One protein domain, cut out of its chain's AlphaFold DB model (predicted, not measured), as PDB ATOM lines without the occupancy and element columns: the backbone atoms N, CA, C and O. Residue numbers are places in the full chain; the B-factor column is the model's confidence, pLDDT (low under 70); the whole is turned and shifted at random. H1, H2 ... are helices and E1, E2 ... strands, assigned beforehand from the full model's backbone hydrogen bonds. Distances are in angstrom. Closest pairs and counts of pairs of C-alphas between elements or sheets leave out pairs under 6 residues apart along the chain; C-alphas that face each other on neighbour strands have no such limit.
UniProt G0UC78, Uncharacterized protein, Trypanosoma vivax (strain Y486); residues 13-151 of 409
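This is residues 13 to 151 of the 409 residues of an uncharacterized protein of Trypanosoma vivax (strain Y486) (UniProt G0UC78). Two strongly twisted antiparallel sheets lie face to face as a sandwich, their strands crossing at 34 degrees, with a small helix at each end of the long axis. H2 packs on one end of the smaller sheet, and H1 sits in the loop at the opposite end, on neither sheet. The 139 printed residues include nine named strands and two named helices, in the order E1 E2 E3 E4 H1 E5 E6 E7 H2 E8 E9. The sheets run E1 E2 E7 E6 E5 and E3 E4 E9 E8, and the class is mostly strand. The whole is compact, with a radius of gyration of the C-alphas of 15.1 A, and elongated, with spans of 48 by 29 by 24 A.

E1, residues 20 to 25, is an edge strand of the five-stranded sheet and forms a hairpin with E2, residues 29 to 35, at 154 degrees between directions; N 23 and O 31 are 2.8 A apart, within hydrogen-bond range. E3, residues 44 to 53, an edge strand of the second sheet, bends by 86 degrees at residue 50. E3 and E4, residues 56 to 66, are an antiparallel hairpin at 173 degrees, with N 48 and O 62 at 2.8 A. The closest C-alphas of E1 and E3 are those of Val 20 and Ala 46, 6.4 A apart. H1, residues 74 to 78, is not on either sheet. E5, residues 83 to 90, E6, residues 93 to 98, and E7, residues 101 to 107, form a meander, each strand the antiparallel neighbour of the one before. N 87 and O 95 are 2.9 A apart between E5 and E6, and N 96 and O 103 are 2.9 A apart between E6 and E7. E7 is also the antiparallel neighbour of E2, at 162 degrees, with N 32 and O 104 at 2.8 A. H2, residues 111 to 117, is on the second sheet at a height over the sheet of 8.6 A. E8, residues 123 to 128, and E9, residues 140 to 149, are a hairpin at 145 degrees, with N 126 and O 146 at 2.9 A. E9 is also the antiparallel neighbour of E4, at 167 degrees, with N 61 and O 145 at 2.9 A. H2 lies over E9, slantwise to the strands at 49 degrees on the local plane; it is only just not over E4, on which 2 of its 7 C-alphas fall. The closest C-alphas of H2 and E9 are those of Ser 115 and Asn 149, 6.2 A apart. In H1 and H2 every O i to N i+4 pair is within hydrogen-bond range.

E1 begins at C-alpha 20, at (10.681, 15.371, -43.562), and is 16.4 A long. E2 measures 19.2 A and E3 20.4 A from first to last C-alpha. E4, the longest strand by residues, measures 29.3 A and ends at C-alpha 66, at (7.916, 22.617, -57.172). E5, 17.3 A long, bends by 57 degrees at residue 86. E6 and E7 measure 16.6 A and 19.3 A, and H2 10.1 A. E9 measures 29.1 A and ends at C-alpha 149, at (-6.540, 11.419, -33.134). Residues 133 to 134 pair with residues 141 to 142 of E9, antiparallel.

The C-alphas of Lys 73 and Lys 119, the two farthest apart, are 49.4 A apart. The printed part has no cut. The link E8 to E9, 11 residues, is long; E2 to E3 and E4 to H1 are short but not tight. The mean pLDDT of the printed part is 79.9, and residues 26 to 27, 38 to 42 and 68 to 84 are under 70.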
ATOM      1  N   ASP A  13      13.899  11.585 -38.152       86.12
ATOM      2  CA  ASP A  13      13.148  11.314 -39.377       86.12
ATOM      3  C   ASP A  13      11.689  10.968 -39.060       86.12
ATOM      4  O   ASP A  13      11.384  10.231 -38.118       86.12
ATOM      5  N   VAL A  14      10.762  11.493 -39.865       83.75
ATOM      6  CA  VAL A  14       9.368  11.043 -39.829       83.75
ATOM      7  C   VAL A  14       9.284   9.730 -40.605       83.75
ATOM      8  O   VAL A  14       9.520   9.697 -41.815       83.75
ATOM      9  N   GLN A  15       8.949   8.635 -39.918       79.81
ATOM     10  CA  GLN A  15       8.856   7.315 -40.543       79.81
ATOM     11  C   GLN A  15       7.845   7.320 -41.697       79.81
ATOM     12  O   GLN A  15       6.760   7.891 -41.592       79.81
ATOM     13  N   ASN A  16       8.200   6.671 -42.808       80.19
ATOM     14  CA  ASN A  16       7.397   6.613 -44.037       80.19
ATOM     15  C   ASN A  16       7.112   7.978 -44.701       80.19
ATOM     16  O   ASN A  16       6.298   8.054 -45.624       80.19
ATOM     17  N   ALA A  17       7.789   9.051 -44.281       85.44
ATOM     18  CA  ALA A  17       7.811  10.322 -44.990       85.44
ATOM     19  C   ALA A  17       9.100  10.471 -45.806       85.44
ATOM     20  O   ALA A  17      10.154   9.934 -45.469       85.44
ATOM     21  N   LYS A  18       9.028  11.248 -46.885       87.06
ATOM     22  CA  LYS A  18      10.179  11.589 -47.721       87.06
ATOM     23  C   LYS A  18      10.634  13.013 -47.425       87.06
ATOM     24  O   LYS A  18       9.856  13.941 -47.638       87.06
ATOM     25  N   ASN A  19      11.903  13.172 -47.037       86.94
ATOM     26  CA  ASN A  19      12.563  14.465 -46.797       86.94
ATOM     27  C   ASN A  19      11.885  15.332 -45.720       86.94
ATOM     28  O   ASN A  19      11.878  16.560 -45.818       86.94
ATOM     29  N   VAL A  20      11.305  14.694 -44.702       87.81
ATOM     30  CA  VAL A  20      10.681  15.371 -43.562       87.81
ATOM     31  C   VAL A  20      11.324  14.861 -42.284       87.81
ATOM     32  O   VAL A  20      11.260  13.672 -41.976       87.81
ATOM     33  N   ARG A  21      11.908  15.785 -41.528       91.19
ATOM     34  CA  ARG A  21      12.387  15.559 -40.167       91.19
ATOM     35  C   ARG A  21      11.567  16.374 -39.188       91.19
ATOM     36  O   ARG A  21      10.900  17.330 -39.581       91.19
ATOM     37  N   TYR A  22      11.627  16.030 -37.915       91.50
ATOM     38  CA  TYR A  22      10.967  16.790 -36.869       91.50
ATOM     39  C   TYR A  22      11.821  16.903 -35.609       91.50
ATOM     40  O   TYR A  22      12.689  16.081 -35.330       91.50
ATOM     41  N   THR A  23      11.563  17.952 -34.837       89.38
ATOM     42  CA  THR A  23      12.025  18.096 -33.453       89.38
ATOM     43  C   THR A  23      10.846  18.529 -32.597       89.38
ATOM     44  O   THR A  23      10.019  19.327 -33.040       89.38
ATOM     45  N   LEU A  24      10.766  18.019 -31.372       82.81
ATOM     46  CA  LEU A  24       9.791  18.472 -30.387       82.81
ATOM     47  C   LEU A  24      10.502  19.388 -29.389       82.81
ATOM     48  O   LEU A  24      11.386  18.948 -28.656       82.81
ATOM     49  N   ARG A  25      10.138  20.671 -29.373       79.31
ATOM     50  CA  ARG A  25      10.698  21.663 -28.447       79.31
ATOM     51  C   ARG A  25       9.737  21.920 -27.300       79.31
ATOM     52  O   ARG A  25       8.531  22.077 -27.508       79.31
ATOM     53  N   ASP A  26      10.287  21.948 -26.089       67.12
ATOM     54  CA  ASP A  26       9.577  22.272 -24.846       67.12
ATOM     55  C   ASP A  26       8.293  21.457 -24.621       67.12
ATOM     56  O   ASP A  26       7.369  21.924 -23.962       67.12
ATOM     57  N   LYS A  27       8.211  20.257 -25.221       67.75
ATOM     58  CA  LYS A  27       7.010  19.405 -25.258       67.75
ATOM     59  C   LYS A  27       5.739  20.143 -25.719       67.75
ATOM     60  O   LYS A  27       4.643  19.745 -25.366       67.75
ATOM     61  N   LYS A  28       5.858  21.228 -26.483       78.81
ATOM     62  CA  LYS A  28       4.707  22.032 -26.936       78.81
ATOM     63  C   LYS A  28       4.797  22.441 -28.389       78.81
ATOM     64  O   LYS A  28       3.774  22.605 -29.031       78.81
ATOM     65  N   HIS A  29       6.007  22.584 -28.912       85.25
ATOM     66  CA  HIS A  29       6.216  23.042 -30.272       85.25
ATOM     67  C   HIS A  29       6.771  21.905 -31.113       85.25
ATOM     68  O   HIS A  29       7.907  21.469 -30.916       85.25
ATOM     69  N   LEU A  30       5.979  21.439 -32.070       90.06
ATOM     70  CA  LEU A  30       6.457  20.543 -33.108       90.06
ATOM     71  C   LEU A  30       7.108  21.378 -34.205       90.06
ATOM     72  O   LEU A  30       6.457  22.212 -34.825       90.06
ATOM     73  N   VAL A  31       8.390  21.144 -34.463       91.75
ATOM     74  CA  VAL A  31       9.123  21.801 -35.545       91.75
ATOM     75  C   VAL A  31       9.413  20.776 -36.628       91.75
ATOM     76  O   VAL A  31      10.262  19.906 -36.442       91.75
ATOM     77  N   LEU A  32       8.729  20.888 -37.762       92.44
ATOM     78  CA  LEU A  32       9.005  20.115 -38.968       92.44
ATOM     79  C   LEU A  32      10.107  20.804 -39.771       92.44
ATOM     80  O   LEU A  32      10.055  22.010 -40.006       92.44
ATOM     81  N   LEU A  33      11.088  20.022 -40.202       91.44
ATOM     82  CA  LEU A  33      12.218  20.445 -41.013       91.44
ATOM     83  C   LEU A  33      12.134  19.725 -42.356       91.44
ATOM     84  O   LEU A  33      12.242  18.501 -42.424       91.44
ATOM     85  N   VAL A  34      11.946  20.494 -43.421       89.69
ATOM     86  CA  VAL A  34      11.841  19.983 -44.786       89.69
ATOM     87  C   VAL A  34      13.046  20.452 -45.580       89.69
ATOM     88  O   VAL A  34      13.288  21.655 -45.688       89.69
ATOM     89  N   ASP A  35      13.785  19.506 -46.153       87.00
ATOM     90  CA  ASP A  35      14.910  19.821 -47.031       87.00
ATOM     91  C   ASP A  35      14.412  20.137 -48.448       87.00
ATOM     92  O   ASP A  35      13.991  19.251 -49.195       87.00
ATOM     93  N   LEU A  36      14.471  21.418 -48.814       81.81
ATOM     94  CA  LEU A  36      14.066  21.933 -50.120       81.81
ATOM     95  C   LEU A  36      15.098  21.650 -51.223       81.81
ATOM     96  O   LEU A  36      14.753  21.722 -52.406       81.81
ATOM     97  N   ALA A  37      16.350  21.332 -50.863       73.44
ATOM     98  CA  ALA A  37      17.408  20.993 -51.818       73.44
ATOM     99  C   ALA A  37      17.346  19.532 -52.285       73.44
ATOM    100  O   ALA A  37      18.026  19.159 -53.247       73.44
ATOM    101  N   SER A  38      16.529  18.703 -51.634       67.19
ATOM    102  CA  SER A  38      16.435  17.289 -51.968       67.19
ATOM    103  C   SER A  38      15.826  17.064 -53.356       67.19
ATOM    104  O   SER A  38      14.807  17.648 -53.738       67.19
ATOM    105  N   ARG A  39      16.456  16.180 -54.141       61.22
ATOM    106  CA  ARG A  39      15.997  15.829 -55.492       61.22
ATOM    107  C   ARG A  39      14.803  14.879 -55.413       61.22
ATOM    108  O   ARG A  39      14.927  13.666 -55.251       61.22
ATOM    109  N   GLY A  40      13.620  15.462 -55.535       54.12
ATOM    110  CA  GLY A  40      12.364  14.751 -55.725       54.12
ATOM    111  C   GLY A  40      12.258  14.042 -57.076       54.12
ATOM    112  O   GLY A  40      12.809  14.505 -58.072       54.12
ATOM    113  N   ALA A  41      11.488  12.954 -57.133       53.28
ATOM    114  CA  ALA A  41      10.945  12.463 -58.398       53.28
ATOM    115  C   ALA A  41       9.689  13.293 -58.713       53.28
ATOM    116  O   ALA A  41       8.924  13.589 -57.795       53.28
ATOM    117  N   LEU A  42       9.475  13.660 -59.983       56.19
ATOM    118  CA  LEU A  42       8.205  14.225 -60.474       56.19
ATOM    119  C   LEU A  42       7.680  15.416 -59.642       56.19
ATOM    120  O   LEU A  42       6.585  15.369 -59.092       56.19
ATOM    121  N   GLN A  43       8.471  16.492 -59.540       70.12
ATOM    122  CA  GLN A  43       8.074  17.780 -58.936       70.12
ATOM    123  C   GLN A  43       7.746  17.771 -57.425       70.12
ATOM    124  O   GLN A  43       7.485  18.839 -56.880       70.12
ATOM    125  N   SER A  44       7.804  16.637 -56.715       76.50
ATOM    126  CA  SER A  44       7.548  16.560 -55.265       76.50
ATOM    127  C   SER A  44       8.844  16.451 -54.459       76.50
ATOM    128  O   SER A  44       9.585  15.472 -54.575       76.50
ATOM    129  N   VAL A  45       9.108  17.461 -53.633       84.56
ATOM    130  CA  VAL A  45      10.327  17.619 -52.823       84.56
ATOM    131  C   VAL A  45      10.189  16.910 -51.488       84.56
ATOM    132  O   VAL A  45      11.128  16.252 -51.052       84.56
ATOM    133  N   ALA A  46       9.014  16.981 -50.866       86.44
ATOM    134  CA  ALA A  46       8.727  16.280 -49.624       86.44
ATOM    135  C   ALA A  46       7.290  15.772 -49.597       86.44
ATOM    136  O   ALA A  46       6.376  16.409 -50.133       86.44
ATOM    137  N   HIS A  47       7.099  14.610 -48.977       88.19
ATOM    138  CA  HIS A  47       5.805  13.944 -48.945       88.19
ATOM    139  C   HIS A  47       5.604  13.158 -47.650       88.19
ATOM    140  O   HIS A  47       6.454  12.358 -47.270       88.19
ATOM    141  N   ALA A  48       4.456  13.361 -47.017       88.62
ATOM    142  CA  ALA A  48       3.969  12.637 -45.856       88.62
ATOM    143  C   ALA A  48       2.442  12.526 -45.982       88.62
ATOM    144  O   ALA A  48       1.767  13.539 -46.181       88.62
ATOM    145  N   ARG A  49       1.879  11.317 -45.907       88.44
ATOM    146  CA  ARG A  49       0.437  11.097 -46.092       88.44
ATOM    147  C   ARG A  49      -0.139  10.275 -44.948       88.44
ATOM    148  O   ARG A  49      -0.104   9.053 -44.991       88.44
ATOM    149  N   GLY A  50      -0.693  10.967 -43.956       83.94
ATOM    150  CA  GLY A  50      -1.296  10.339 -42.780       83.94
ATOM    151  C   GLY A  50      -0.274   9.601 -41.914       83.94
ATOM    152  O   GLY A  50      -0.618   8.602 -41.296       83.94
ATOM    153  N   VAL A  51       0.981  10.055 -41.905       88.00
ATOM    154  CA  VAL A  51       2.059   9.385 -41.163       88.00
ATOM    155  C   VAL A  51       2.054   9.823 -39.695       88.00
ATOM    156  O   VAL A  51       1.830  11.008 -39.432       88.00
ATOM    157  N   PRO A  52       2.293   8.916 -38.737       87.19
ATOM    158  CA  PRO A  52       2.425   9.286 -37.331       87.19
ATOM    159  C   PRO A  52       3.718  10.077 -37.083       87.19
ATOM    160  O   PRO A  52       4.697   9.940 -37.823       87.19
ATOM    161  N   ILE A  53       3.734  10.902 -36.033       83.25
ATOM    162  CA  ILE A  53       4.930  11.637 -35.592       83.25
ATOM    163  C   ILE A  53       5.338  11.145 -34.203       83.25
ATOM    164  O   ILE A  53       4.789  11.599 -33.199       83.25
ATOM    165  N   GLY A  54       6.330  10.253 -34.149       81.75
ATOM    166  CA  GLY A  54       6.788   9.659 -32.890       81.75
ATOM    167  C   GLY A  54       5.624   9.056 -32.102       81.75
ATOM    168  O   GLY A  54       4.749   8.425 -32.690       81.75
ATOM    169  N   ASP A  55       5.590   9.329 -30.798       77.44
ATOM    170  CA  ASP A  55       4.534   8.869 -29.883       77.44
ATOM    171  C   ASP A  55       3.383   9.881 -29.725       77.44
ATOM    172  O   ASP A  55       2.528   9.741 -28.851       77.44
ATOM    173  N   LEU A  56       3.360  10.952 -30.526       83.69
ATOM    174  CA  LEU A  56       2.279  11.930 -30.461       83.69
ATOM    175  C   LEU A  56       1.012  11.337 -31.102       83.69
ATOM    176  O   LEU A  56       1.102  10.751 -32.184       83.69
ATOM    177  N   PRO A  57      -0.185  11.553 -30.521       87.06
ATOM    178  CA  PRO A  57      -1.459  11.095 -31.082       87.06
ATOM    179  C   PRO A  57      -1.902  11.985 -32.259       87.06
ATOM    180  O   PRO A  57      -3.023  12.494 -32.309       87.06
ATOM    181  N   VAL A  58      -0.997  12.207 -33.213       89.75
ATOM    182  CA  VAL A  58      -1.200  13.054 -34.383       89.75
ATOM    183  C   VAL A  58      -0.762  12.345 -35.658       89.75
ATOM    184  O   VAL A  58       0.157  11.528 -35.661       89.75
ATOM    185  N   SER A  59      -1.396  12.706 -36.768       91.94
ATOM    186  CA  SER A  59      -1.020  12.260 -38.105       91.94
ATOM    187  C   SER A  59      -0.738  13.448 -39.024       91.94
ATOM    188  O   SER A  59      -1.446  14.461 -39.033       91.94
ATOM    189  N   LEU A  60       0.337  13.327 -39.799       92.94
ATOM    190  CA  LEU A  60       0.861  14.361 -40.679       92.94
ATOM    191  C   LEU A  60       0.443  14.119 -42.124       92.94
ATOM    192  O   LEU A  60       0.722  13.073 -42.716       92.94
ATOM    193  N   LEU A  61      -0.143  15.147 -42.727       92.62
ATOM    194  CA  LEU A  61      -0.305  15.272 -44.164       92.62
ATOM    195  C   LEU A  61       0.498  16.486 -44.630       92.62
ATOM    196  O   LEU A  61       0.149  17.625 -44.327       92.62
ATOM    197  N   LEU A  62       1.579  16.244 -45.365       92.38
ATOM    198  CA  LEU A  62       2.471  17.275 -45.883       92.38
ATOM    199  C   LEU A  62       2.876  16.947 -47.319       92.38
ATOM    200  O   LEU A  62       3.365  15.858 -47.611       92.38
ATOM    201  N   VAL A  63       2.716  17.910 -48.218       89.81
ATOM    202  CA  VAL A  63       3.238  17.841 -49.584       89.81
ATOM    203  C   VAL A  63       3.925  19.156 -49.900       89.81
ATOM    204  O   VAL A  63       3.298  20.211 -49.827       89.81
ATOM    205  N   VAL A  64       5.200  19.082 -50.275       88.44
ATOM    206  CA  VAL A  64       5.962  20.224 -50.785       88.44
ATOM    207  C   VAL A  64       6.334  19.935 -52.229       88.44
ATOM    208  O   VAL A  64       7.100  19.013 -52.501       88.44
ATOM    209  N   GLY A  65       5.763  20.702 -53.152       86.06
ATOM    210  CA  GLY A  65       5.981  20.555 -54.590       86.06
ATOM    211  C   GLY A  65       6.679  21.766 -55.198       86.06
ATOM    212  O   GLY A  65       6.577  22.874 -54.679       86.06
ATOM    213  N   ILE A  66       7.367  21.561 -56.317       82.06
ATOM    214  CA  ILE A  66       7.916  22.617 -57.172       82.06
ATOM    215  C   ILE A  66       6.873  22.934 -58.242       82.06
ATOM    216  O   ILE A  66       6.441  22.051 -58.979       82.06
ATOM    217  N   PHE A  67       6.484  24.197 -58.343       71.31
ATOM    218  CA  PHE A  67       5.484  24.678 -59.283       71.31
ATOM    219  C   PHE A  67       6.103  25.746 -60.193       71.31
ATOM    220  O   PHE A  67       6.393  26.856 -59.750       71.31
ATOM    221  N   GLY A  68       6.313  25.411 -61.470       64.12
ATOM    222  CA  GLY A  68       6.915  26.300 -62.474       64.12
ATOM    223  C   GLY A  68       7.944  25.601 -63.373       64.12
ATOM    224  O   GLY A  68       8.423  24.513 -63.062       64.12
ATOM    225  N   THR A  69       8.283  26.222 -64.506       49.91
ATOM    226  CA  THR A  69       9.159  25.693 -65.577       49.91
ATOM    227  C   THR A  69      10.652  25.999 -65.387       49.91
ATOM    228  O   THR A  69      11.420  26.013 -66.348       49.91
ATOM    229  N   THR A  70      11.116  26.254 -64.164       52.91
ATOM    230  CA  THR A  70      12.534  26.554 -63.922       52.91
ATOM    231  C   THR A  70      13.369  25.276 -63.911       52.91
ATOM    232  O   THR A  70      13.329  24.501 -62.958       52.91
ATOM    233  N   ALA A  71      14.140  25.058 -64.979       49.88
ATOM    234  CA  ALA A  71      15.120  23.980 -65.088       49.88
ATOM    235  C   ALA A  71      16.124  24.009 -63.914       49.88
ATOM    236  O   ALA A  71      16.540  25.075 -63.456       49.88
ATOM    237  N   GLY A  72      16.515  22.821 -63.443       51.78
ATOM    238  CA  GLY A  72      17.096  22.520 -62.124       51.78
ATOM    239  C   GLY A  72      18.344  23.267 -61.624       51.78
ATOM    240  O   GLY A  72      18.792  22.956 -60.525       51.78
ATOM    241  N   LYS A  73      18.896  24.248 -62.350       47.62
ATOM    242  CA  LYS A  73      19.903  25.180 -61.804       47.62
ATOM    243  C   LYS A  73      19.271  26.368 -61.062       47.62
ATOM    244  O   LYS A  73      19.747  26.713 -59.990       47.62
ATOM    245  N   GLY A  74      18.144  26.904 -61.546       49.91
ATOM    246  CA  GLY A  74      17.463  28.044 -60.906       49.91
ATOM    247  C   GLY A  74      16.725  27.699 -59.604       49.91
ATOM    248  O   GLY A  74      16.458  28.580 -58.798       49.91
ATOM    249  N   ILE A  75      16.428  26.417 -59.361       53.00
ATOM    250  CA  ILE A  75      15.711  25.952 -58.159       53.00
ATOM    251  C   ILE A  75      16.603  26.038 -56.908       53.00
ATOM    252  O   ILE A  75      16.140  26.444 -55.847       53.00
ATOM    253  N   VAL A  76      17.894  25.712 -57.040       52.19
ATOM    254  CA  VAL A  76      18.863  25.778 -55.929       52.19
ATOM    255  C   VAL A  76      19.222  27.228 -55.595       52.19
ATOM    256  O   VAL A  76      19.459  27.545 -54.433       52.19
ATOM    257  N   GLU A  77      19.230  28.118 -56.592       50.75
ATOM    258  CA  GLU A  77      19.459  29.555 -56.393       50.75
ATOM    259  C   GLU A  77      18.223  30.268 -55.824       50.75
ATOM    260  O   GLU A  77      18.362  31.053 -54.892       50.75
ATOM    261  N   ALA A  78      17.009  29.931 -56.282       49.72
ATOM    262  CA  ALA A  78      15.760  30.450 -55.711       49.72
ATOM    263  C   ALA A  78      15.496  29.937 -54.282       49.72
ATOM    264  O   ALA A  78      14.873  30.623 -53.479       49.72
ATOM    265  N   GLY A  79      16.002  28.748 -53.938       50.78
ATOM    266  CA  GLY A  79      15.975  28.196 -52.581       50.78
ATOM    267  C   GLY A  79      17.001  28.805 -51.617       50.78
ATOM    268  O   GLY A  79      17.146  28.289 -50.516       50.78
ATOM    269  N   ARG A  80      17.746  29.852 -52.006       53.62
ATOM    270  CA  ARG A  80      18.653  30.592 -51.105       53.62
ATOM    271  C   ARG A  80      18.032  31.843 -50.495       53.62
ATOM    272  O   ARG A  80      18.660  32.445 -49.624       53.62
ATOM    273  N   GLU A  81      16.829  32.236 -50.916       56.97
ATOM    274  CA  GLU A  81      16.112  33.324 -50.257       56.97
ATOM    275  C   GLU A  81      15.852  32.945 -48.797       56.97
ATOM    276  O   GLU A  81      15.120  32.009 -48.481       56.97
ATOM    277  N   THR A  82      16.531  33.655 -47.900       58.59
ATOM    278  CA  THR A  82      16.472  33.410 -46.465       58.59
ATOM    279  C   THR A  82      15.379  34.297 -45.907       58.59
ATOM    280  O   THR A  82      15.548  35.513 -45.816       58.59
ATOM    281  N   VAL A  83      14.253  33.703 -45.526       59.97
ATOM    282  CA  VAL A  83      13.282  34.407 -44.695       59.97
ATOM    283  C   VAL A  83      13.573  34.023 -43.262       59.97
ATOM    284  O   VAL A  83      13.156  32.977 -42.771       59.97
ATOM    285  N   THR A  84      14.365  34.874 -42.616       62.78
ATOM    286  CA  THR A  84      14.811  34.690 -41.234       62.78
ATOM    287  C   THR A  84      13.716  34.998 -40.214       62.78
ATOM    288  O   THR A  84      13.875  34.673 -39.041       62.78
ATOM    289  N   GLU A  85      12.614  35.620 -40.638       73.88
ATOM    290  CA  GLU A  85      11.481  35.962 -39.780       73.88
ATOM    291  C   GLU A  85      10.405  34.865 -39.802       73.88
ATOM    292  O   GLU A  85      10.084  34.298 -40.847       73.88
ATOM    293  N   LEU A  86       9.851  34.554 -38.628       81.75
ATOM    294  CA  LEU A  86       8.759  33.596 -38.477       81.75
ATOM    295  C   LEU A  86       7.452  34.218 -38.984       81.75
ATOM    296  O   LEU A  86       6.999  35.219 -38.434       81.75
ATOM    297  N   VAL A  87       6.809  33.595 -39.968       85.31
ATOM    298  CA  VAL A  87       5.531  34.065 -40.522       85.31
ATOM    299  C   VAL A  87       4.389  33.167 -40.058       85.31
ATOM    300  O   VAL A  87       4.483  31.943 -40.142       85.31
ATOM    301  N   GLU A  88       3.308  33.772 -39.574       86.69
ATOM    302  CA  GLU A  88       2.053  33.083 -39.259       86.69
ATOM    303  C   GLU A  88       1.319  32.696 -40.544       86.69
ATOM    304  O   GLU A  88       1.084  33.529 -41.418       86.69
ATOM    305  N   VAL A  89       0.982  31.411 -40.673       85.25
ATOM    306  CA  VAL A  89       0.448  30.833 -41.921       85.25
ATOM    307  C   VAL A  89      -0.853  30.065 -41.746       85.25
ATOM    308  O   VAL A  89      -1.465  29.644 -42.726       85.25
ATOM    309  N   GLY A  90      -1.293  29.892 -40.505       83.81
ATOM    310  CA  GLY A  90      -2.552  29.249 -40.177       83.81
ATOM    311  C   GLY A  90      -2.721  29.077 -38.670       83.81
ATOM    312  O   GLY A  90      -1.844  29.482 -37.901       83.81
ATOM    313  N   PRO A  91      -3.834  28.462 -38.239       80.31
ATOM    314  CA  PRO A  91      -4.087  28.177 -36.833       80.31
ATOM    315  C   PRO A  91      -2.921  27.398 -36.230       80.31
ATOM    316  O   PRO A  91      -2.496  26.381 -36.790       80.31
ATOM    317  N   ASN A  92      -2.375  27.917 -35.129       85.06
ATOM    318  CA  ASN A  92      -1.266  27.324 -34.384       85.06
ATOM    319  C   ASN A  92      -0.018  27.013 -35.231       85.06
ATOM    320  O   ASN A  92       0.817  26.219 -34.813       85.06
ATOM    321  N   THR A  93       0.127  27.618 -36.419       89.88
ATOM    322  CA  THR A  93       1.186  27.280 -37.382       89.88
ATOM    323  C   THR A  93       1.956  28.518 -37.813       89.88
ATOM    324  O   THR A  93       1.403  29.470 -38.373       89.88
ATOM    325  N   ARG A  94       3.271  28.468 -37.619       90.56
ATOM    326  CA  ARG A  94       4.234  29.445 -38.125       90.56
ATOM    327  C   ARG A  94       5.261  28.748 -38.994       90.56
ATOM    328  O   ARG A  94       5.516  27.562 -38.821       90.56
ATOM    329  N   TRP A  95       5.887  29.462 -39.912       90.12
ATOM    330  CA  TRP A  95       6.963  28.895 -40.716       90.12
ATOM    331  C   TRP A  95       8.087  29.893 -40.982       90.12
ATOM    332  O   TRP A  95       7.940  31.091 -40.749       90.12
ATOM    333  N   MET A  96       9.215  29.398 -41.470       87.69
ATOM    334  CA  MET A  96      10.316  30.206 -41.989       87.69
ATOM    335  C   MET A  96      11.147  29.373 -42.969       87.69
ATOM    336  O   MET A  96      11.105  28.141 -42.928       87.69
ATOM    337  N   VAL A  97      11.926  30.030 -43.826       84.56
ATOM    338  CA  VAL A  97      12.846  29.357 -44.753       84.56
ATOM    339  C   VAL A  97      14.262  29.820 -44.441       84.56
ATOM    340  O   VAL A  97      14.597  30.990 -44.611       84.56
ATOM    341  N   GLU A  98      15.095  28.897 -43.968       80.69
ATOM    342  CA  GLU A  98      16.493  29.158 -43.631       80.69
ATOM    343  C   GLU A  98      17.403  28.391 -44.588       80.69
ATOM    344  O   GLU A  98      17.553  27.168 -44.494       80.69
ATOM    345  N   GLY A  99      17.982  29.116 -45.547       78.12
ATOM    346  CA  GLY A  99      18.706  28.519 -46.661       78.12
ATOM    347  C   GLY A  99      17.802  27.523 -47.380       78.12
ATOM    348  O   GLY A  99      16.685  27.852 -47.758       78.12
ATOM    349  N   THR A 100      18.244  26.273 -47.482       79.06
ATOM    350  CA  THR A 100      17.495  25.204 -48.152       79.06
ATOM    351  C   THR A 100      16.513  24.468 -47.239       79.06
ATOM    352  O   THR A 100      15.984  23.435 -47.636       79.06
ATOM    353  N   THR A 101      16.269  24.941 -46.014       86.00
ATOM    354  CA  THR A 101      15.383  24.261 -45.057       86.00
ATOM    355  C   THR A 101      14.119  25.073 -44.811       86.00
ATOM    356  O   THR A 101      14.177  26.181 -44.278       86.00
ATOM    357  N   LEU A 102      12.960  24.492 -45.118       88.81
ATOM    358  CA  LEU A 102      11.676  24.995 -44.637       88.81
ATOM    359  C   LEU A 102      11.449  24.478 -43.214       88.81
ATOM    360  O   LEU A 102      11.440  23.268 -42.978       88.81
ATOM    361  N   LYS A 103      11.235  25.397 -42.274       91.06
ATOM    362  CA  LYS A 103      10.868  25.095 -40.890       91.06
ATOM    363  C   LYS A 103       9.398  25.433 -40.685       91.06
ATOM    364  O   LYS A 103       9.022  26.587 -40.860       91.06
ATOM    365  N   ILE A 104       8.582  24.459 -40.296       91.88
ATOM    366  CA  ILE A 104       7.177  24.664 -39.912       91.88
ATOM    367  C   ILE A 104       7.072  24.392 -38.415       91.88
ATOM    368  O   ILE A 104       7.369  23.292 -37.966       91.88
ATOM    369  N   ILE A 105       6.676  25.395 -37.646       91.38
ATOM    370  CA  ILE A 105       6.518  25.343 -36.197       91.38
ATOM    371  C   ILE A 105       5.027  25.304 -35.887       91.38
ATOM    372  O   ILE A 105       4.284  26.202 -36.276       91.38
ATOM    373  N   VAL A 106       4.613  24.268 -35.173       92.44
ATOM    374  CA  VAL A 106       3.230  24.026 -34.779       92.44
ATOM    375  C   VAL A 106       3.138  24.062 -33.260       92.44
ATOM    376  O   VAL A 106       3.867  23.328 -32.591       92.44
ATOM    377  N   ASP A 107       2.254  24.895 -32.722       88.94
ATOM    378  CA  ASP A 107       1.894  24.874 -31.304       88.94
ATOM    379  C   ASP A 107       0.880  23.748 -31.050       88.94
ATOM    380  O   ASP A 107      -0.188  23.692 -31.658       88.94
ATOM    381  N   LEU A 108       1.243  22.813 -30.176       88.50
ATOM    382  CA  LEU A 108       0.446  21.647 -29.807       88.50
ATOM    383  C   LEU A 108      -0.351  21.860 -28.513       88.50
ATOM    384  O   LEU A 108      -0.954  20.909 -28.022       88.50
ATOM    385  N   SER A 109      -0.351  23.068 -27.940       84.75
ATOM    386  CA  SER A 109      -0.986  23.346 -26.642       84.75
ATOM    387  C   SER A 109      -2.478  22.990 -26.603       84.75
ATOM    388  O   SER A 109      -2.962  22.532 -25.571       84.75
ATOM    389  N   ASP A 110      -3.181  23.117 -27.730       84.56
ATOM    390  CA  ASP A 110      -4.603  22.763 -27.844       84.56
ATOM    391  C   ASP A 110      -4.841  21.256 -28.047       84.56
ATOM    392  O   ASP A 110      -5.963  20.773 -27.912       84.56
ATOM    393  N   GLY A 111      -3.786  20.491 -28.339       84.50
ATOM    394  CA  GLY A 111      -3.841  19.070 -28.670       84.50
ATOM    395  C   GLY A 111      -4.616  18.212 -27.663       84.50
ATOM    396  O   GLY A 111      -5.573  17.544 -28.067       84.50
ATOM    397  N   PRO A 112      -4.275  18.252 -26.359       83.19
ATOM    398  CA  PRO A 112      -4.975  17.478 -25.333       83.19
ATOM    399  C   PRO A 112      -6.477  17.779 -25.263       83.19
ATOM    400  O   PRO A 112      -7.290  16.861 -25.163       83.19
ATOM    401  N   LEU A 113      -6.857  19.056 -25.380       84.44
ATOM    402  CA  LEU A 113      -8.260  19.480 -25.385       84.44
ATOM    403  C   LEU A 113      -8.980  18.999 -26.654       84.44
ATOM    404  O   LEU A 113     -10.094  18.472 -26.581       84.44
ATOM    405  N   CYS A 114      -8.336  19.120 -27.819       81.19
ATOM    406  CA  CYS A 114      -8.866  18.614 -29.083       81.19
ATOM    407  C   CYS A 114      -9.085  17.094 -29.045       81.19
ATOM    408  O   CYS A 114     -10.121  16.633 -29.516       81.19
ATOM    409  N   SER A 115      -8.170  16.325 -28.445       82.81
ATOM    410  CA  SER A 115      -8.345  14.874 -28.319       82.81
ATOM    411  C   SER A 115      -9.481  14.493 -27.373       82.81
ATOM    412  O   SER A 115     -10.297  13.640 -27.719       82.81
ATOM    413  N   ALA A 116      -9.569  15.148 -26.211       81.06
ATOM    414  CA  ALA A 116     -10.582  14.850 -25.197       81.06
ATOM    415  C   ALA A 116     -12.011  15.209 -25.646       81.06
ATOM    416  O   ALA A 116     -12.972  14.561 -25.242       81.06
ATOM    417  N   SER A 117     -12.158  16.244 -26.478       79.44
ATOM    418  CA  SER A 117     -13.467  16.720 -26.952       79.44
ATOM    419  C   SER A 117     -14.059  15.915 -28.119       79.44
ATOM    420  O   SER A 117     -15.255  16.028 -28.394       79.44
ATOM    421  N   GLY A 118     -13.253  15.114 -28.822       72.62
ATOM    422  CA  GLY A 118     -13.695  14.359 -29.995       72.62
ATOM    423  C   GLY A 118     -14.189  12.946 -29.670       72.62
ATOM    424  O   GLY A 118     -13.797  12.325 -28.685       72.62
ATOM    425  N   LYS A 119     -15.043  12.388 -30.541       77.56
ATOM    426  CA  LYS A 119     -15.467  10.979 -30.440       77.56
ATOM    427  C   LYS A 119     -14.271  10.062 -30.713       77.56
ATOM    428  O   LYS A 119     -13.523  10.324 -31.656       77.56
ATOM    429  N   SER A 120     -14.115   8.984 -29.944       74.38
ATOM    430  CA  SER A 120     -13.026   8.017 -30.159       74.38
ATOM    431  C   SER A 120     -13.011   7.513 -31.609       74.38
ATOM    432  O   SER A 120     -14.061   7.199 -32.175       74.38
ATOM    433  N   GLY A 121     -11.831   7.526 -32.237       71.50
ATOM    434  CA  GLY A 121     -11.640   7.167 -33.648       71.50
ATOM    435  C   GLY A 121     -11.927   8.285 -34.661       71.50
ATOM    436  O   GLY A 121     -11.741   8.082 -35.860       71.50
ATOM    437  N   SER A 122     -12.349   9.473 -34.214       82.06
ATOM    438  CA  SER A 122     -12.467  10.654 -35.078       82.06
ATOM    439  C   SER A 122     -11.165  11.457 -35.131       82.06
ATOM    440  O   SER A 122     -10.379  11.477 -34.184       82.06
ATOM    441  N   SER A 123     -10.932  12.134 -36.252       84.94
ATOM    442  CA  SER A 123      -9.727  12.925 -36.498       84.94
ATOM    443  C   SER A 123     -10.089  14.404 -36.624       84.94
ATOM    444  O   SER A 123     -10.924  14.763 -37.457       84.94
ATOM    445  N   VAL A 124      -9.452  15.261 -35.826       88.69
ATOM    446  CA  VAL A 124      -9.690  16.716 -35.802       88.69
ATOM    447  C   VAL A 124      -8.456  17.445 -36.322       88.69
ATOM    448  O   VAL A 124      -7.331  17.069 -36.012       88.69
ATOM    449  N   VAL A 125      -8.636  18.488 -37.132       89.38
ATOM    450  CA  VAL A 125      -7.504  19.287 -37.627       89.38
ATOM    451  C   VAL A 125      -6.970  20.149 -36.486       89.38
ATOM    452  O   VAL A 125      -7.661  21.053 -36.030       89.38
ATOM    453  N   LEU A 126      -5.742  19.870 -36.049       88.81
ATOM    454  CA  LEU A 126      -5.057  20.626 -34.999       88.81
ATOM    455  C   LEU A 126      -4.328  21.845 -35.573       88.81
ATOM    456  O   LEU A 126      -4.299  22.911 -34.968       88.81
ATOM    457  N   ALA A 127      -3.738  21.678 -36.755       91.12
ATOM    458  CA  ALA A 127      -2.986  22.717 -37.436       91.12
ATOM    459  C   ALA A 127      -3.075  22.520 -38.949       91.12
ATOM    460  O   ALA A 127      -3.103  21.392 -39.444       91.12
ATOM    461  N   SER A 128      -3.131  23.608 -39.712       90.25
ATOM    462  CA  SER A 128      -3.146  23.530 -41.173       90.25
ATOM    463  C   SER A 128      -2.700  24.836 -41.804       90.25
ATOM    464  O   SER A 128      -2.901  25.899 -41.224       90.25
ATOM    465  N   VAL A 129      -2.165  24.745 -43.018       87.44
ATOM    466  CA  VAL A 129      -1.959  25.902 -43.897       87.44
ATOM    467  C   VAL A 129      -2.946  25.853 -45.066       87.44
ATOM    468  O   VAL A 129      -3.404  24.763 -45.436       87.44
ATOM    469  N   PRO A 130      -3.262  27.005 -45.684       85.06
ATOM    470  CA  PRO A 130      -4.032  27.052 -46.918       85.06
ATOM    471  C   PRO A 130      -3.454  26.129 -47.994       85.06
ATOM    472  O   PRO A 130      -2.238  25.993 -48.142       85.06
ATOM    473  N   ALA A 131      -4.333  25.495 -48.767       84.62
ATOM    474  CA  ALA A 131      -3.897  24.610 -49.835       84.62
ATOM    475  C   ALA A 131      -3.086  25.379 -50.896       84.62
ATOM    476  O   ALA A 131      -3.447  26.485 -51.297       84.62
ATOM    477  N   ASN A 132      -2.017  24.756 -51.392       82.56
ATOM    478  CA  ASN A 132      -1.119  25.263 -52.427       82.56
ATOM    479  C   ASN A 132      -0.463  26.608 -52.081       82.56
ATOM    480  O   ASN A 132      -0.194  27.416 -52.984       82.56
ATOM    481  N   MET A 133      -0.185  26.827 -50.793       84.88
ATOM    482  CA  MET A 133       0.459  28.035 -50.293       84.88
ATOM    483  C   MET A 133       1.861  28.174 -50.883       84.88
ATOM    484  O   MET A 133       2.676  27.257 -50.798       84.88
ATOM    485  N   LYS A 134       2.143  29.323 -51.500       84.38
ATOM    486  CA  LYS A 134       3.452  29.612 -52.091       84.38
ATOM    487  C   LYS A 134       4.459  29.964 -50.988       84.38
ATOM    488  O   LYS A 134       4.165  30.812 -50.149       84.38
ATOM    489  N   LEU A 135       5.640  29.341 -51.010       82.31
ATOM    490  CA  LEU A 135       6.770  29.727 -50.160       82.31
ATOM    491  C   LEU A 135       7.382  31.032 -50.704       82.31
ATOM    492  O   LEU A 135       8.265  30.982 -51.557       82.31
ATOM    493  N   PHE A 136       6.914  32.197 -50.248       78.12
ATOM    494  CA  PHE A 136       7.442  33.513 -50.659       78.12
ATOM    495  C   PHE A 136       7.590  33.660 -52.194       78.12
ATOM    496  O   PHE A 136       6.657  33.354 -52.944       78.12
ATOM    497  N   ASN A 137       8.749  34.123 -52.682       73.19
ATOM    498  CA  ASN A 137       9.039  34.265 -54.111       73.19
ATOM    499  C   ASN A 137       9.628  33.000 -54.748       73.19
ATOM    500  O   ASN A 137       9.915  32.991 -55.944       73.19
ATOM    501  N   THR A 138       9.722  31.906 -53.999       75.44
ATOM    502  CA  THR A 138      10.271  30.642 -54.494       75.44
ATOM    503  C   THR A 138       9.249  29.874 -55.358       75.44
ATOM    504  O   THR A 138       8.041  30.151 -55.305       75.44
ATOM    505  N   PRO A 139       9.686  28.881 -56.160       76.69
ATOM    506  CA  PRO A 139       8.774  28.032 -56.928       76.69
ATOM    507  C   PRO A 139       8.066  26.974 -56.065       76.69
ATOM    508  O   PRO A 139       7.277  26.191 -56.588       76.69
ATOM    509  N   TYR A 140       8.341  26.898 -54.763       84.06
ATOM    510  CA  TYR A 140       7.788  25.849 -53.915       84.06
ATOM    511  C   TYR A 140       6.366  26.182 -53.449       84.06
ATOM    512  O   TYR A 140       6.046  27.318 -53.083       84.06
ATOM    513  N   ARG A 141       5.512  25.160 -53.418       87.12
ATOM    514  CA  ARG A 141       4.164  25.213 -52.847       87.12
ATOM    515  C   ARG A 141       3.982  24.135 -51.793       87.12
ATOM    516  O   ARG A 141       4.431  23.005 -51.979       87.12
ATOM    517  N   VAL A 142       3.287  24.486 -50.716       88.25
ATOM    518  CA  VAL A 142       3.068  23.621 -49.556       88.25
ATOM    519  C   VAL A 142       1.584  23.349 -49.357       88.25
ATOM    520  O   VAL A 142       0.746  24.245 -49.437       88.25
ATOM    521  N   ASN A 143       1.280  22.090 -49.066       89.88
ATOM    522  CA  ASN A 143       0.025  21.637 -48.490       89.88
ATOM    523  C   ASN A 143       0.350  20.972 -47.155       89.88
ATOM    524  O   ASN A 143       1.088  19.991 -47.148       89.88
ATOM    525  N   PHE A 144      -0.181  21.485 -46.046       92.88
ATOM    526  CA  PHE A 144       0.078  20.948 -44.710       92.88
ATOM    527  C   PHE A 144      -1.205  20.869 -43.881       92.88
ATOM    528  O   PHE A 144      -1.962  21.839 -43.791       92.88
ATOM    529  N   LYS A 145      -1.418  19.707 -43.261       93.12
ATOM    530  CA  LYS A 145      -2.411  19.459 -42.217       93.12
ATOM    531  C   LYS A 145      -1.812  18.525 -41.171       93.12
ATOM    532  O   LYS A 145      -1.269  17.475 -41.513       93.12
ATOM    533  N   LEU A 146      -1.970  18.888 -39.908       93.19
ATOM    534  CA  LEU A 146      -1.716  18.033 -38.762       93.19
ATOM    535  C   LEU A 146      -3.055  17.693 -38.121       93.19
ATOM    536  O   LEU A 146      -3.829  18.581 -37.756       93.19
ATOM    537  N   MET A 147      -3.334  16.403 -38.022       92.06
ATOM    538  CA  MET A 147      -4.584  15.891 -37.490       92.06
ATOM    539  C   MET A 147      -4.343  15.258 -36.126       92.06
ATOM    540  O   MET A 147      -3.397  14.498 -35.976       92.06
ATOM    541  N   CYS A 148      -5.184  15.567 -35.147       89.94
ATOM    542  CA  CYS A 148      -5.214  14.940 -33.833       89.94
ATOM    543  C   CYS A 148      -6.165  13.740 -33.856       89.94
ATOM    544  O   CYS A 148      -7.313  13.869 -34.296       89.94
ATOM    545  N   ASN A 149      -5.709  12.599 -33.344       86.06
ATOM    546  CA  ASN A 149      -6.540  11.419 -33.134       86.06
ATOM    547  C   ASN A 149      -7.331  11.610 -31.834       86.06
ATOM    548  O   ASN A 149      -6.739  11.744 -30.766       86.06
ATOM    549  N   SER A 150      -8.657  11.668 -31.927       84.06
ATOM    550  CA  SER A 150      -9.520  11.934 -30.773       84.06
ATOM    551  C   SER A 150      -9.734  10.688 -29.922       84.06
ATOM    552  O   SER A 150      -9.789   9.573 -30.448       84.06
ATOM    553  N   GLY A 151      -9.911  10.883 -28.615       71.75
ATOM    554  CA  GLY A 151     -10.081   9.798 -27.649       71.75
ATOM    555  C   GLY A 151      -8.794   9.031 -27.335       71.75
ATOM    556  O   GLY A 151      -8.871   7.958 -26.746       71.75
TER     557      GLY A 151